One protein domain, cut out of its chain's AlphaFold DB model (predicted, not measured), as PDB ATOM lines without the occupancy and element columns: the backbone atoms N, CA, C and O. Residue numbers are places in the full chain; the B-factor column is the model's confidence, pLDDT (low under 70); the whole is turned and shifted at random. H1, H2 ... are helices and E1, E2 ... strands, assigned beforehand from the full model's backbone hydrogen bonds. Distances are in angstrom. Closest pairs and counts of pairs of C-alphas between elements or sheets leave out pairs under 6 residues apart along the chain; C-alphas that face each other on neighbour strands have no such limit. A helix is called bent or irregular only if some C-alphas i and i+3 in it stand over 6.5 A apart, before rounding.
ATOM      1  N   LEU A   6      26.547  42.988  43.044       77.75
ATOM      2  CA  LEU A   6      25.913  41.793  42.471       77.75
ATOM      3  C   LEU A   6      24.639  41.361  43.212       77.75
ATOM      4  O   LEU A   6      23.834  40.619  42.667       77.75
ATOM      5  N   LEU A   7      24.438  41.813  44.454       81.44
ATOM      6  CA  LEU A   7      23.215  41.521  45.206       81.44
ATOM      7  C   LEU A   7      22.043  42.417  44.790       81.44
ATOM      8  O   LEU A   7      20.905  42.099  45.113       81.44
ATOM      9  N   SER A   8      22.305  43.540  44.111       81.44
ATOM     10  CA  SER A   8      21.268  44.527  43.778       81.44
ATOM     11  C   SER A   8      20.386  44.124  42.595       81.44
ATOM     12  O   SER A   8      19.257  44.593  42.503       81.44
ATOM     13  N   SER A   9      20.879  43.251  41.714       86.00
ATOM     14  CA  SER A   9      20.125  42.708  40.579       86.00
ATOM     15  C   SER A   9      19.320  41.455  40.924       86.00
ATOM     16  O   SER A   9      18.547  40.991  40.095       86.00
ATOM     17  N   ALA A  10      19.508  40.889  42.117       93.50
ATOM     18  CA  ALA A  10      18.855  39.651  42.504       93.50
ATOM     19  C   ALA A  10      17.385  39.856  42.872       93.50
ATOM     20  O   ALA A  10      17.012  40.851  43.486       93.50
ATOM     21  N   GLU A  11      16.564  38.862  42.550       96.00
ATOM     22  CA  GLU A  11      15.118  38.889  42.797       96.00
ATOM     23  C   GLU A  11      14.725  38.083  44.039       96.00
ATOM     24  O   GLU A  11      13.700  38.337  44.672       96.00
ATOM     25  N   ILE A  12      15.550  37.097  44.399       97.62
ATOM     26  CA  ILE A  12      15.301  36.167  45.495       97.62
ATOM     27  C   ILE A  12      16.615  35.626  46.059       97.62
ATOM     28  O   ILE A  12      17.623  35.504  45.355       97.62
ATOM     29  N   ILE A  13      16.590  35.278  47.344       98.19
ATOM     30  CA  ILE A  13      17.664  34.558  48.022       98.19
ATOM     31  C   ILE A  13      17.202  33.123  48.256       98.19
ATOM     32  O   ILE A  13      16.160  32.887  48.869       98.19
ATOM     33  N   VAL A  14      17.999  32.156  47.819       98.38
ATOM     34  CA  VAL A  14      17.793  30.732  48.083       98.38
ATOM     35  C   VAL A  14      18.957  30.233  48.929       98.38
ATOM     36  O   VAL A  14      20.122  30.346  48.551       98.38
ATOM     37  N   SER A  15      18.664  29.700  50.110       98.50
ATOM     38  CA  SER A  15      19.679  29.254  51.062       98.50
ATOM     39  C   SER A  15      19.585  27.764  51.327       98.50
ATOM     40  O   SER A  15      18.500  27.197  51.449       98.50
ATOM     41  N   SER A  16      20.744  27.146  51.544       98.44
ATOM     42  CA  SER A  16      20.830  25.866  52.238       98.44
ATOM     43  C   SER A  16      20.168  25.933  53.613       98.44
ATOM     44  O   SER A  16      20.293  26.939  54.312       98.44
ATOM     45  N   ALA A  17      19.520  24.838  54.019       97.56
ATOM     46  CA  ALA A  17      18.910  24.685  55.344       97.56
ATOM     47  C   ALA A  17      19.928  24.509  56.491       97.56
ATOM     48  O   ALA A  17      19.557  24.501  57.662       97.56
ATOM     49  N   VAL A  18      21.218  24.346  56.182       97.38
ATOM     50  CA  VAL A  18      22.269  24.197  57.199       97.38
ATOM     51  C   VAL A  18      22.499  25.537  57.907       97.38
ATOM     52  O   VAL A  18      22.722  26.549  57.246       97.38
ATOM     53  N   THR A  19      22.536  25.538  59.244       96.88
ATOM     54  CA  THR A  19      22.537  26.749  60.091       96.88
ATOM     55  C   THR A  19      23.535  27.825  59.666       96.88
ATOM     56  O   THR A  19      23.149  28.978  59.546       96.88
ATOM     57  N   ARG A  20      24.789  27.470  59.353       96.56
ATOM     58  CA  ARG A  20      25.814  28.442  58.908       96.56
ATOM     59  C   ARG A  20      25.446  29.180  57.609       96.56
ATOM     60  O   ARG A  20      25.795  30.345  57.429       96.56
ATOM     61  N   ALA A  21      24.743  28.503  56.701       97.75
ATOM     62  CA  ALA A  21      24.258  29.106  55.466       97.75
ATOM     63  C   ALA A  21      23.020  29.966  55.742       97.75
ATOM     64  O   ALA A  21      22.973  31.100  55.281       97.75
ATOM     65  N   LEU A  22      22.082  29.483  56.567       97.00
ATOM     66  CA  LEU A  22      20.914  30.266  56.987       97.00
ATOM     67  C   LEU A  22      21.294  31.547  57.731       97.00
ATOM     68  O   LEU A  22      20.705  32.594  57.482       97.00
ATOM     69  N   GLU A  23      22.288  31.485  58.613       97.56
ATOM     70  CA  GLU A  23      22.797  32.653  59.327       97.56
ATOM     71  C   GLU A  23      23.357  33.683  58.337       97.56
ATOM     72  O   GLU A  23      22.952  34.846  58.350       97.56
ATOM     73  N   THR A  24      24.182  33.234  57.386       96.81
ATOM     74  CA  THR A  24      24.683  34.083  56.295       96.81
ATOM     75  C   THR A  24      23.534  34.682  55.475       96.81
ATOM     76  O   THR A  24      23.516  35.887  55.228       96.81
ATOM     77  N   ALA A  25      22.549  33.870  55.090       97.38
ATOM     78  CA  ALA A  25      21.391  34.317  54.328       97.38
ATOM     79  C   ALA A  25      20.562  35.349  55.099       97.38
ATOM     80  O   ALA A  25      20.105  36.315  54.498       97.38
ATOM     81  N   SER A  26      20.431  35.212  56.423       96.81
ATOM     82  CA  SER A  26      19.706  36.179  57.250       96.81
ATOM     83  C   SER A  26      20.347  37.569  57.200       96.81
ATOM     84  O   SER A  26      19.643  38.560  57.010       96.81
ATOM     85  N   TYR A  27      21.683  37.655  57.232       95.50
ATOM     86  CA  TYR A  27      22.389  38.923  57.045       95.50
ATOM     87  C   TYR A  27      22.170  39.522  55.651       95.50
ATOM     88  O   TYR A  27      22.046  40.741  55.522       95.50
ATOM     89  N   VAL A  28      22.104  38.690  54.606       94.81
ATOM     90  CA  VAL A  28      21.831  39.154  53.234       94.81
ATOM     91  C   VAL A  28      20.389  39.650  53.102       94.81
ATOM     92  O   VAL A  28      20.172  40.715  52.526       94.81
ATOM     93  N   VAL A  29      19.415  38.953  53.690       96.12
ATOM     94  CA  VAL A  29      18.008  39.390  53.743       96.12
ATOM     95  C   VAL A  29      17.895  40.739  54.443       96.12
ATOM     96  O   VAL A  29      17.302  41.659  53.890       96.12
ATOM     97  N   CYS A  30      18.517  40.905  55.616       94.88
ATOM     98  CA  CYS A  30      18.503  42.182  56.333       94.88
ATOM     99  C   CYS A  30      19.109  43.332  55.517       94.88
ATOM    100  O   CYS A  30      18.675  44.472  55.657       94.88
ATOM    101  N   ALA A  31      20.108  43.050  54.680       92.88
ATOM    102  CA  ALA A  31      20.767  44.061  53.860       92.88
ATOM    103  C   ALA A  31      19.999  44.421  52.579       92.88
ATOM    104  O   ALA A  31      20.137  45.540  52.093       92.88
ATOM    105  N   THR A  32      19.236  43.481  52.016       93.31
ATOM    106  CA  THR A  32      18.646  43.609  50.671       93.31
ATOM    107  C   THR A  32      17.121  43.716  50.675       93.31
ATOM    108  O   THR A  32      16.550  44.231  49.721       93.31
ATOM    109  N   GLY A  33      16.451  43.231  51.723       94.81
ATOM    110  CA  GLY A  33      14.992  43.120  51.781       94.81
ATOM    111  C   GLY A  33      14.401  42.039  50.868       94.81
ATOM    112  O   GLY A  33      13.179  41.945  50.769       94.81
ATOM    113  N   LEU A  34      15.235  41.232  50.202       96.12
ATOM    114  CA  LEU A  34      14.779  40.210  49.261       96.12
ATOM    115  C   LEU A  34      14.089  39.035  49.973       96.12
ATOM    116  O   LEU A  34      14.469  38.675  51.094       96.12
ATOM    117  N   PRO A  35      13.104  38.391  49.318       97.31
ATOM    118  CA  PRO A  35      12.482  37.186  49.847       97.31
ATOM    119  C   PRO A  35      13.505  36.050  49.988       97.31
ATOM    120  O   PRO A  35      14.353  35.844  49.120       97.31
ATOM    121  N   LEU A  36      13.397  35.285  51.080       98.12
ATOM    122  CA  LEU A  36      14.237  34.119  51.363       98.12
ATOM    123  C   LEU A  36      13.458  32.819  51.170       98.12
ATOM    124  O   LEU A  36      12.370  32.643  51.722       98.12
ATOM    125  N   ARG A  37      14.062  31.869  50.460       98.44
ATOM    126  CA  ARG A  37      13.631  30.471  50.391       98.44
ATOM    127  C   ARG A  37      14.714  29.560  50.941       98.44
ATOM    128  O   ARG A  37      15.904  29.818  50.786       98.44
ATOM    129  N   VAL A  38      14.284  28.493  51.603       98.38
ATOM    130  CA  VAL A  38      15.177  27.516  52.223       98.38
ATOM    131  C   VAL A  38      15.021  26.188  51.506       98.38
ATOM    132  O   VAL A  38      13.923  25.641  51.439       98.38
ATOM    133  N   GLU A  39      16.131  25.667  50.997       98.38
ATOM    134  CA  GLU A  39      16.175  24.443  50.210       98.38
ATOM    135  C   GLU A  39      17.085  23.407  50.890       98.38
ATOM    136  O   GLU A  39      18.301  23.608  51.001       98.38
ATOM    137  N   PRO A  40      16.530  22.268  51.345       96.56
ATOM    138  CA  PRO A  40      17.317  21.196  51.953       96.56
ATOM    139  C   PRO A  40      18.356  20.610  50.993       96.56
ATOM    140  O   PRO A  40      19.456  20.267  51.418       96.56
ATOM    141  N   LEU A  41      18.037  20.558  49.694       97.06
ATOM    142  CA  LEU A  41      18.904  20.013  48.646       97.06
ATOM    143  C   LEU A  41      20.141  20.866  48.358       97.06
ATOM    144  O   LEU A  41      20.992  20.431  47.595       97.06
ATOM    145  N   LEU A  42      20.292  22.039  48.977       98.12
ATOM    146  CA  LEU A  42      21.517  22.841  48.906       98.12
ATOM    147  C   LEU A  42      22.486  22.531  50.059       98.12
ATOM    148  O   LEU A  42      23.343  23.346  50.400       98.12
ATOM    149  N   HIS A  43      22.346  21.384  50.732       97.06
ATOM    150  CA  HIS A  43      23.293  20.948  51.761       97.06
ATOM    151  C   HIS A  43      24.716  20.776  51.202       97.06
ATOM    152  O   HIS A  43      24.928  20.602  49.997       97.06
ATOM    153  N   GLU A  44      25.706  20.811  52.095       96.00
ATOM    154  CA  GLU A  44      27.093  20.512  51.730       96.00
ATOM    155  C   GLU A  44      27.245  19.049  51.290       96.00
ATOM    156  O   GLU A  44      26.391  18.214  51.584       96.00
ATOM    157  N   TRP A  45      28.328  18.751  50.583       96.50
ATOM    158  CA  TRP A  45      28.734  17.400  50.199       96.50
ATOM    159  C   TRP A  45      28.610  16.361  51.326       96.50
ATOM    160  O   TRP A  45      29.057  16.594  52.455       96.50
ATOM    161  N   GLN A  46      28.016  15.210  51.001       93.69
ATOM    162  CA  GLN A  46      27.745  14.134  51.957       93.69
ATOM    163  C   GLN A  46      28.802  13.027  51.910       93.69
ATOM    164  O   GLN A  46      29.168  12.526  50.847       93.69
ATOM    165  N   VAL A  47      29.232  12.592  53.095       93.31
ATOM    166  CA  VAL A  47      30.050  11.390  53.295       93.31
ATOM    167  C   VAL A  47      29.230  10.417  54.133       93.31
ATOM    168  O   VAL A  47      28.861  10.721  55.263       93.31
ATOM    169  N   TYR A  48      28.943   9.233  53.593       84.75
ATOM    170  CA  TYR A  48      28.025   8.259  54.197       84.75
ATOM    171  C   TYR A  48      28.692   7.367  55.262       84.75
ATOM    172  O   TYR A  48      28.158   6.326  55.644       84.75
ATOM    173  N   LYS A  49      29.870   7.765  55.756       78.00
ATOM    174  CA  LYS A  49      30.558   7.164  56.906       78.00
ATOM    175  C   LYS A  49      30.892   8.246  57.927       78.00
ATOM    176  O   LYS A  49      31.375   9.316  57.570       78.00
ATOM    177  N   THR A  50      30.657   7.954  59.203       72.06
ATOM    178  CA  THR A  50      30.912   8.879  60.314       72.06
ATOM    179  C   THR A  50      32.403   8.939  60.666       72.06
ATOM    180  O   THR A  50      33.117   7.951  60.518       72.06
ATOM    181  N   GLY A  51      32.888  10.093  61.143       68.38
ATOM    182  CA  GLY A  51      34.270  10.288  61.615       68.38
ATOM    183  C   GLY A  51      35.092  11.277  60.777       68.38
ATOM    184  O   GLY A  51      34.968  11.332  59.556       68.38
ATOM    185  N   ILE A  52      35.948  12.061  61.442       73.81
ATOM    186  CA  ILE A  52      36.751  13.126  60.805       73.81
ATOM    187  C   ILE A  52      37.775  12.541  59.821       73.81
ATOM    188  O   ILE A  52      37.865  13.001  58.686       73.81
ATOM    189  N   GLU A  53      38.480  11.475  60.207       76.69
ATOM    190  CA  GLU A  53      39.450  10.787  59.336       76.69
ATOM    191  C   GLU A  53      38.798  10.250  58.051       76.69
ATOM    192  O   GLU A  53      39.388  10.281  56.966       76.69
ATOM    193  N   ASN A  54      37.538   9.811  58.156       85.75
ATOM    194  CA  ASN A  54      36.753   9.357  57.014       85.75
ATOM    195  C   ASN A  54      36.393  10.514  56.079       85.75
ATOM    196  O   ASN A  54      36.398  10.325  54.865       85.75
ATOM    197  N   PHE A  55      36.139  11.713  56.612       88.88
ATOM    198  CA  PHE A  55      35.875  12.900  55.801       88.88
ATOM    199  C   PHE A  55      37.106  13.324  54.993       88.88
ATOM    200  O   PHE A  55      37.003  13.548  53.788       88.88
ATOM    201  N   GLU A  56      38.283  13.401  55.620       91.69
ATOM    202  CA  GLU A  56      39.520  13.770  54.918       91.69
ATOM    203  C   GLU A  56      39.915  12.726  53.872       91.69
ATOM    204  O   GLU A  56      40.257  13.075  52.738       91.69
ATOM    205  N   THR A  57      39.792  11.440  54.214       93.50
ATOM    206  CA  THR A  57      40.040  10.336  53.280       93.50
ATOM    207  C   THR A  57      39.062  10.372  52.110       93.50
ATOM    208  O   THR A  57      39.490  10.293  50.959       93.50
ATOM    209  N   ALA A  58      37.763  10.548  52.372       94.75
ATOM    210  CA  ALA A  58      36.760  10.693  51.324       94.75
ATOM    211  C   ALA A  58      37.063  11.902  50.437       94.75
ATOM    212  O   ALA A  58      36.962  11.806  49.220       94.75
ATOM    213  N   ARG A  59      37.470  13.037  51.026       93.94
ATOM    214  CA  ARG A  59      37.750  14.263  50.272       93.94
ATOM    215  C   ARG A  59      38.943  14.069  49.350       93.94
ATOM    216  O   ARG A  59      38.886  14.495  48.201       93.94
ATOM    217  N   ARG A  60      40.004  13.418  49.831       95.25
ATOM    218  CA  ARG A  60      41.162  13.055  49.007       95.25
ATOM    219  C   ARG A  60      40.740  12.159  47.843       95.25
ATOM    220  O   ARG A  60      41.009  12.515  46.701       95.25
ATOM    221  N   LEU A  61      40.008  11.076  48.117       95.81
ATOM    222  CA  LEU A  61      39.521  10.157  47.081       95.81
ATOM    223  C   LEU A  61      38.621  10.863  46.062       95.81
ATOM    224  O   LEU A  61      38.788  10.660  44.864       95.81
ATOM    225  N   PHE A  62      37.712  11.726  46.517       96.19
ATOM    226  CA  PHE A  62      36.875  12.542  45.643       96.19
ATOM    227  C   PHE A  62      37.739  13.408  44.718       96.19
ATOM    228  O   PHE A  62      37.479  13.496  43.524       96.19
ATOM    229  N   LEU A  63      38.776  14.062  45.248       94.75
ATOM    230  CA  LEU A  63      39.656  14.930  44.464       94.75
ATOM    231  C   LEU A  63      40.494  14.155  43.443       94.75
ATOM    232  O   LEU A  63      40.542  14.551  42.280       94.75
ATOM    233  N   GLU A  64      41.116  13.057  43.864       96.12
ATOM    234  CA  GLU A  64      41.946  12.194  43.013       96.12
ATOM    235  C   GLU A  64      41.137  11.586  41.859       96.12
ATOM    236  O   GLU A  64      41.623  11.515  40.732       96.12
ATOM    237  N   ASN A  65      39.878  11.228  42.122       96.38
ATOM    238  CA  ASN A  65      38.980  10.602  41.149       96.38
ATOM    239  C   ASN A  65      38.021  11.597  40.482       96.38
ATOM    240  O   ASN A  65      36.999  11.198  39.937       96.38
ATOM    241  N   LYS A  66      38.323  12.904  40.527       95.31
ATOM    242  CA  LYS A  66      37.534  13.962  39.860       95.31
ATOM    243  C   LYS A  66      36.034  13.940  40.205       95.31
ATOM    244  O   LYS A  66      35.196  14.345  39.407       95.31
ATOM    245  N   GLY A  67      35.708  13.511  41.420       95.62
ATOM    246  CA  GLY A  67      34.356  13.440  41.957       95.62
ATOM    247  C   GLY A  67      33.585  12.164  41.627       95.62
ATOM    248  O   GLY A  67      32.409  12.080  41.978       95.62
ATOM    249  N   GLU A  68      34.215  11.178  40.990       97.00
ATOM    250  CA  GLU A  68      33.626   9.858  40.759       97.00
ATOM    251  C   GLU A  68      33.838   8.927  41.955       97.00
ATOM    252  O   GLU A  68      34.889   8.934  42.600       97.00
ATOM    253  N   LEU A  69      32.846   8.077  42.215       95.00
ATOM    254  CA  LEU A  69      32.940   7.016  43.206       95.00
ATOM    255  C   LEU A  69      33.338   5.708  42.513       95.00
ATOM    256  O   LEU A  69      32.544   5.105  41.791       95.00
ATOM    257  N   LEU A  70      34.569   5.252  42.746       93.75
ATOM    258  CA  LEU A  70      35.041   3.989  42.180       93.75
ATOM    259  C   LEU A  70      34.321   2.782  42.816       93.75
ATOM    260  O   LEU A  70      34.075   2.803  44.027       93.75
ATOM    261  N   PRO A  71      34.080   1.682  42.066       89.06
ATOM    262  CA  PRO A  71      33.378   0.496  42.573       89.06
ATOM    263  C   PRO A  71      33.957  -0.097  43.867       89.06
ATOM    264  O   PRO A  71      33.218  -0.606  44.700       89.06
ATOM    265  N   ASN A  72      35.274   0.014  44.059       89.31
ATOM    266  CA  ASN A  72      35.989  -0.512  45.227       89.31
ATOM    267  C   ASN A  72      36.384   0.585  46.231       89.31
ATOM    268  O   ASN A  72      37.333   0.408  46.997       89.31
ATOM    269  N   SER A  73      35.711   1.742  46.209       89.69
ATOM    270  CA  SER A  73      36.023   2.832  47.132       89.69
ATOM    271  C   SER A  73      35.821   2.381  48.587       89.69
ATOM    272  O   SER A  73      34.738   1.904  48.943       89.69
ATOM    273  N   PRO A  74      36.817   2.570  49.473       90.25
ATOM    274  CA  PRO A  74      36.705   2.175  50.874       90.25
ATOM    275  C   PRO A  74      35.696   3.039  51.645       90.25
ATOM    276  O   PRO A  74      35.281   2.666  52.744       90.25
ATOM    277  N   ILE A  75      35.298   4.193  51.101       92.00
ATOM    278  CA  ILE A  75      34.348   5.128  51.708       92.00
ATOM    279  C   ILE A  75      33.299   5.523  50.671       92.00
ATOM    280  O   ILE A  75      33.627   5.810  49.522       92.00
ATOM    281  N   GLN A  76      32.041   5.536  51.102       92.44
ATOM    282  CA  GLN A  76      30.905   5.980  50.303       92.44
ATOM    283  C   GLN A  76      30.709   7.481  50.524       92.44
ATOM    284  O   GLN A  76      30.659   7.942  51.668       92.44
ATOM    285  N   TYR A  77      30.612   8.233  49.438       95.19
ATOM    286  CA  TYR A  77      30.373   9.671  49.444       95.19
ATOM    287  C   TYR A  77      29.578  10.064  48.205       95.19
ATOM    288  O   TYR A  77      29.558   9.335  47.217       95.19
ATOM    289  N   GLU A  78      28.948  11.226  48.272       95.88
ATOM    290  CA  GLU A  78      28.199  11.812  47.167       95.88
ATOM    291  C   GLU A  78      29.138  12.209  46.016       95.88
ATOM    292  O   GLU A  78      30.158  12.873  46.218       95.88
ATOM    293  N   THR A  79      28.811  11.800  44.798       97.12
ATOM    294  CA  THR A  79      29.588  12.105  43.592       97.12
ATOM    295  C   THR A  79      29.400  13.552  43.134       97.12
ATOM    296  O   THR A  79      28.440  14.238  43.493       97.12
ATOM    297  N   ALA A  80      30.314  14.033  42.286       97.81
ATOM    298  CA  ALA A  80      30.165  15.326  41.614       97.81
ATOM    299  C   ALA A  80      28.868  15.397  40.794       97.81
ATOM    300  O   ALA A  80      28.160  16.403  40.843       97.81
ATOM    301  N   THR A  81      28.537  14.315  40.086       97.69
ATOM    302  CA  THR A  81      27.311  14.212  39.289       97.69
ATOM    303  C   THR A  81      26.068  14.283  40.167       97.69
ATOM    304  O   THR A  81      25.166  15.051  39.853       97.69
ATOM    305  N   GLU A  82      26.020  13.558  41.287       97.69
ATOM    306  CA  GLU A  82      24.888  13.626  42.223       97.69
ATOM    307  C   GLU A  82      24.716  15.034  42.802       97.69
ATOM    308  O   GLU A  82      23.609  15.573  42.755       97.69
ATOM    309  N   MET A  83      25.807  15.677  43.248       97.94
ATOM    310  CA  MET A  83      25.776  17.068  43.727       97.94
ATOM    311  C   MET A  83      25.247  18.035  42.666       97.94
ATOM    312  O   MET A  83      24.398  18.877  42.964       97.94
ATOM    313  N   LYS A  84      25.751  17.926  41.431       97.31
ATOM    314  CA  LYS A  84      25.334  18.790  40.327       97.31
ATOM    315  C   LYS A  84      23.861  18.571  39.987       97.31
ATOM    316  O   LYS A  84      23.126  19.544  39.856       97.31
ATOM    317  N   SER A  85      23.423  17.317  39.905       97.50
ATOM    318  CA  SER A  85      22.038  16.956  39.593       97.50
ATOM    319  C   SER A  85      21.059  17.491  40.634       97.50
ATOM    320  O   SER A  85      20.131  18.203  40.259       97.50
ATOM    321  N   ARG A  86      21.292  17.254  41.937       97.81
ATOM    322  CA  ARG A  86      20.379  17.762  42.980       97.81
ATOM    323  C   ARG A  86      20.353  19.286  43.052       97.81
ATOM    324  O   ARG A  86      19.331  19.869  43.402       97.81
ATOM    325  N   PHE A  87      21.474  19.941  42.740       98.12
ATOM    326  CA  PHE A  87      21.531  21.396  42.687       98.12
ATOM    327  C   PHE A  87      20.680  21.918  41.531       98.12
ATOM    328  O   PHE A  87      19.849  22.790  41.749       98.12
ATOM    329  N   LEU A  88      20.848  21.372  40.324       97.50
ATOM    330  CA  LEU A  88      20.090  21.808  39.149       97.50
ATOM    331  C   LEU A  88      18.591  21.519  39.298       97.50
ATOM    332  O   LEU A  88      17.780  22.392  39.006       97.50
ATOM    333  N   GLU A  89      18.220  20.354  39.832       97.00
ATOM    334  CA  GLU A  89      16.826  20.017  40.157       97.00
ATOM    335  C   GLU A  89      16.227  20.980  41.197       97.00
ATOM    336  O   GLU A  89      15.069  21.387  41.110       97.00
ATOM    337  N   CYS A  90      17.014  21.385  42.195       97.56
ATOM    338  CA  CYS A  90      16.586  22.383  43.166       97.56
ATOM    339  C   CYS A  90      16.407  23.761  42.510       97.56
ATOM    340  O   CYS A  90      15.380  24.414  42.707       97.56
ATOM    341  N   MET A  91      17.381  24.183  41.703       97.69
ATOM    342  CA  MET A  91      17.395  25.504  41.083       97.69
ATOM    343  C   MET A  91      16.376  25.654  39.949       97.69
ATOM    344  O   MET A  91      15.914  26.767  39.708       97.69
ATOM    345  N   SER A  92      15.926  24.562  39.320       97.12
ATOM    346  CA  SER A  92      14.888  24.616  38.280       97.12
ATOM    347  C   SER A  92      13.545  25.147  38.793       97.12
ATOM    348  O   SER A  92      12.747  25.645  38.003       97.12
ATOM    349  N   LYS A  93      13.297  25.085  40.110       97.50
ATOM    350  CA  LYS A  93      12.128  25.702  40.765       97.50
ATOM    351  C   LYS A  93      12.119  27.230  40.665       97.50
ATOM    352  O   LYS A  93      11.072  27.832  40.846       97.50
ATOM    353  N   TYR A  94      13.277  27.835  40.404       97.12
ATOM    354  CA  TYR A  94      13.495  29.280  40.377       97.12
ATOM    355  C   TYR A  94      13.792  29.796  38.962       97.12
ATOM    356  O   TYR A  94      14.259  30.918  38.813       97.12
ATOM    357  N   ARG A  95      13.518  28.994  37.920       96.00
ATOM    358  CA  ARG A  95      13.823  29.296  36.505       96.00
ATOM    359  C   ARG A  95      13.144  30.553  35.946       96.00
ATOM    360  O   ARG A  95      13.501  31.017  34.872       96.00
ATOM    361  N   GLU A  96      12.115  31.042  36.628       95.75
ATOM    362  CA  GLU A  96      11.396  32.275  36.293       95.75
ATOM    363  C   GLU A  96      12.129  33.546  36.735       95.75
ATOM    364  O   GLU A  96      11.816  34.625  36.237       95.75
ATOM    365  N   HIS A  97      13.105  33.414  37.636       95.38
ATOM    366  CA  HIS A  97      13.962  34.507  38.074       95.38
ATOM    367  C   HIS A  97      15.207  34.583  37.197       95.38
ATOM    368  O   HIS A  97      15.914  33.594  37.006       95.38
ATOM    369  N   GLN A  98      15.513  35.784  36.721       93.50
ATOM    370  CA  GLN A  98      16.700  36.063  35.928       93.50
ATOM    371  C   GLN A  98      17.965  36.076  36.789       93.50
ATOM    372  O   GLN A  98      19.048  35.730  36.322       93.50
ATOM    373  N   THR A  99      17.869  36.505  38.050       95.31
ATOM    374  CA  THR A  99      19.018  36.523  38.964       95.31
ATOM    375  C   THR A  99      18.627  36.051  40.359       95.31
ATOM    376  O   THR A  99      17.762  36.623  41.023       95.31
ATOM    377  N   VAL A 100      19.331  35.019  40.830       96.69
ATOM    378  CA  VAL A 100      19.106  34.384  42.133       96.69
ATOM    379  C   VAL A 100      20.389  34.411  42.953       96.69
ATOM    380  O   VAL A 100      21.443  33.973  42.493       96.69
ATOM    381  N   VAL A 101      20.305  34.867  44.205       97.19
ATOM    382  CA  VAL A 101      21.404  34.697  45.165       97.19
ATOM    383  C   VAL A 101      21.287  33.322  45.794       97.19
ATOM    384  O   VAL A 101      20.300  33.030  46.465       97.19
ATOM    385  N   VAL A 102      22.324  32.502  45.643       97.62
ATOM    386  CA  VAL A 102      22.399  31.191  46.290       97.62
ATOM    387  C   VAL A 102      23.400  31.229  47.443       97.62
ATOM    388  O   VAL A 102      24.584  31.499  47.241       97.62
ATOM    389  N   VAL A 103      22.941  30.937  48.661       97.94
ATOM    390  CA  VAL A 103      23.794  30.831  49.856       97.94
ATOM    391  C   VAL A 103      24.021  29.356  50.181       97.94
ATOM    392  O   VAL A 103      23.141  28.665  50.701       97.94
ATOM    393  N   ALA A 104      25.210  28.858  49.843       97.38
ATOM    394  CA  ALA A 104      25.543  27.437  49.895       97.38
ATOM    395  C   ALA A 104      26.976  27.190  50.399       97.38
ATOM    396  O   ALA A 104      27.559  28.012  51.105       97.38
ATOM    397  N   HIS A 105      27.520  26.011  50.095       97.19
ATOM    398  CA  HIS A 105      28.755  25.501  50.682       97.19
ATOM    399  C   HIS A 105      29.809  25.191  49.620       97.19
ATOM    400  O   HIS A 105      29.505  25.045  48.437       97.19
ATOM    401  N   ARG A 106      31.066  25.074  50.051       95.81
ATOM    402  CA  ARG A 106      32.231  25.014  49.164       95.81
ATOM    403  C   ARG A 106      32.196  23.811  48.228       95.81
ATOM    404  O   ARG A 106      32.454  23.987  47.037       95.81
ATOM    405  N   MET A 107      31.939  22.604  48.741       96.06
ATOM    406  CA  MET A 107      31.982  21.403  47.898       96.06
ATOM    407  C   MET A 107      30.808  21.346  46.917       96.06
ATOM    408  O   MET A 107      30.979  20.817  45.822       96.06
ATOM    409  N   LEU A 108      29.671  21.958  47.246       97.38
ATOM    410  CA  LEU A 108      28.577  22.147  46.293       97.38
ATOM    411  C   LEU A 108      28.915  23.197  45.218       97.38
ATOM    412  O   LEU A 108      28.794  22.928  44.027       97.38
ATOM    413  N   MET A 109      29.394  24.380  45.617       97.00
ATOM    414  CA  MET A 109      29.699  25.485  44.690       97.00
ATOM    415  C   MET A 109      30.774  25.113  43.661       97.00
ATOM    416  O   MET A 109      30.676  25.478  42.491       97.00
ATOM    417  N   ARG A 110      31.787  24.337  44.063       95.50
ATOM    418  CA  ARG A 110      32.884  23.929  43.168       95.50
ATOM    419  C   ARG A 110      32.479  22.986  42.028       95.50
ATOM    420  O   ARG A 110      33.335  22.646  41.219       95.50
ATOM    421  N   GLN A 111      31.222  22.534  41.976       95.81
ATOM    422  CA  GLN A 111      30.700  21.809  40.810       95.81
ATOM    423  C   GLN A 111      30.415  22.747  39.624       95.81
ATOM    424  O   GLN A 111      30.226  22.279  38.503       95.81
ATOM    425  N   PHE A 112      30.398  24.062  39.873       95.62
ATOM    426  CA  PHE A 112      30.043  25.094  38.898       95.62
ATOM    427  C   PHE A 112      31.151  26.132  38.700       95.62
ATOM    428  O   PHE A 112      31.286  26.687  37.614       95.62
ATOM    429  N   VAL A 113      31.981  26.373  39.721       94.44
ATOM    430  CA  VAL A 113      33.074  27.355  39.661       94.44
ATOM    431  C   VAL A 113      34.411  26.755  40.115       94.44
ATOM    432  O   VAL A 113      34.423  25.854  40.957       94.44
ATOM    433  N   PRO A 114      35.560  27.245  39.607       92.62
ATOM    434  CA  PRO A 114      36.871  26.783  40.060       92.62
ATOM    435  C   PRO A 114      37.065  26.976  41.570       92.62
ATOM    436  O   PRO A 114      36.694  28.010  42.129       92.62
ATOM    437  N   ASN A 115      37.656  25.986  42.243       88.56
ATOM    438  CA  ASN A 115      37.759  25.965  43.707       88.56
ATOM    439  C   ASN A 115      38.570  27.149  44.265       88.56
ATOM    440  O   ASN A 115      38.264  27.645  45.346       88.56
ATOM    441  N   GLU A 116      39.577  27.608  43.528       89.56
ATOM    442  CA  GLU A 116      40.415  28.765  43.851       89.56
ATOM    443  C   GLU A 116      39.643  30.090  43.895       89.56
ATOM    444  O   GLU A 116      40.101  31.036  44.527       89.56
ATOM    445  N   LYS A 117      38.457  30.159  43.276       89.00
ATOM    446  CA  LYS A 117      37.581  31.336  43.346       89.00
ATOM    447  C   LYS A 117      36.684  31.341  44.586       89.00
ATOM    448  O   LYS A 117      36.021  32.341  44.843       89.00
ATOM    449  N   ILE A 118      36.631  30.238  45.336       93.38
ATOM    450  CA  ILE A 118      35.730  30.079  46.480       93.38
ATOM    451  C   ILE A 118      36.474  30.430  47.767       93.38
ATOM    452  O   ILE A 118      37.320  29.665  48.236       93.38
TER     453      ILE A 118
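AT A GLANCE: This is residues 6 to 118 of the 130 residues of the protein "Phosphoglycerate mutase family protein" of Streptococcus pneumoniae (UniProt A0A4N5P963). A small sheet of three parallel strands, E2, E1 and E3, has H1 over one face, while H3 grazes it with residues 87 to 94 and reaches from there toward the other end of the domain. At that other end H2 touches no helix and is joined in by two long links, and the small H4 sits near the middle. The printed part has 113 residues, with four named helices and three named strands in the order E1 H1 E2 H2 H3 E3 H4; the class is mixed, helices and strands. The whole is only just compact, close to loose, with a radius of gyration of the C-alphas of 15.5 A, and is elongated, spanning 48 by 25 by 25 A.

IN THESE COORDINATES: In the sheet, E1 is residues 12 to 16, 13.5 A long, beginning at C-alpha 12 at (15.301, 36.167, 45.495). E2 is residues 36 to 39, and E3 is residues 100 to 103. H1 is residues 19 to 32, 19.7 A long. H3, residues 80 to 94, is 21.8 A long; it is neither bent nor irregular, but only just: C-alphas 90 and 93 are 6.1 A apart. H2, residues 52 to 64, is 18.6 A long and begins at C-alpha 52 at (36.751, 13.126, 60.805). H4 is residues 106 to 109, ending at C-alpha 109 at (29.699, 25.485, 44.690).

HOW THE PARTS SIT: The sheet runs E2 E1 E3, with E2 and E3 as edge strands. E1 and E3 are parallel at 25 degrees, with N 14 and O 101 within hydrogen-bond range at 2.8 A. E2 and E1 are parallel at 35 degrees, with N 37 and O 13 at 2.8 A. H1 is on the sheet, over E1, at a height over the sheet of 8.6 A; it runs along the strands, at 3 degrees to E1 on the local plane. The closest C-alphas of H1 and E1 are those of Leu 22 and Ser 15, 6.1 A apart. H1 and the sheet make two layers, a helix on one face of a sheet. E1, H1 and E2 form a strand-helix-strand unit, two parallel neighbour strands with a helix between them in the chain, and its crossover is right-handed. E2, H2, H3 and E3 form a split unit, with E1 between its strands in the sheet, and its crossover is also right-handed. H3 only grazes the sheet; the closest C-alphas of H3 and E2 are those of Cys 90 and Glu 39, 7.4 A apart. H3 and H4 only just touch, with 3 pairs of C-alphas within 8 A, made by residues 83 to 87 of H3 alone; the closest are Met 83 and Leu 108, 6.3 A apart. H2 is not on the sheet, and it is only just apart from H3, the closest C-alphas being 8.3 A apart. In H1 and H2 every O i to N i+4 pair is within hydrogen-bond range, in H3 9 of 11 are, and H4 is too short for such a pair, though its one O i to N i+3 pair is within range.

THE WHOLE: The two C-alphas farthest apart are those of Gly 33 and Asn 72, at 48.9 A. The printed part, residues 6 to 118, has no cut. The links E2 to H2 and H2 to H3 are long, with 12 and 15 residues; the other four are tight. The mean pLDDT of the printed part is 94.0, and residue 51 alone is under 70.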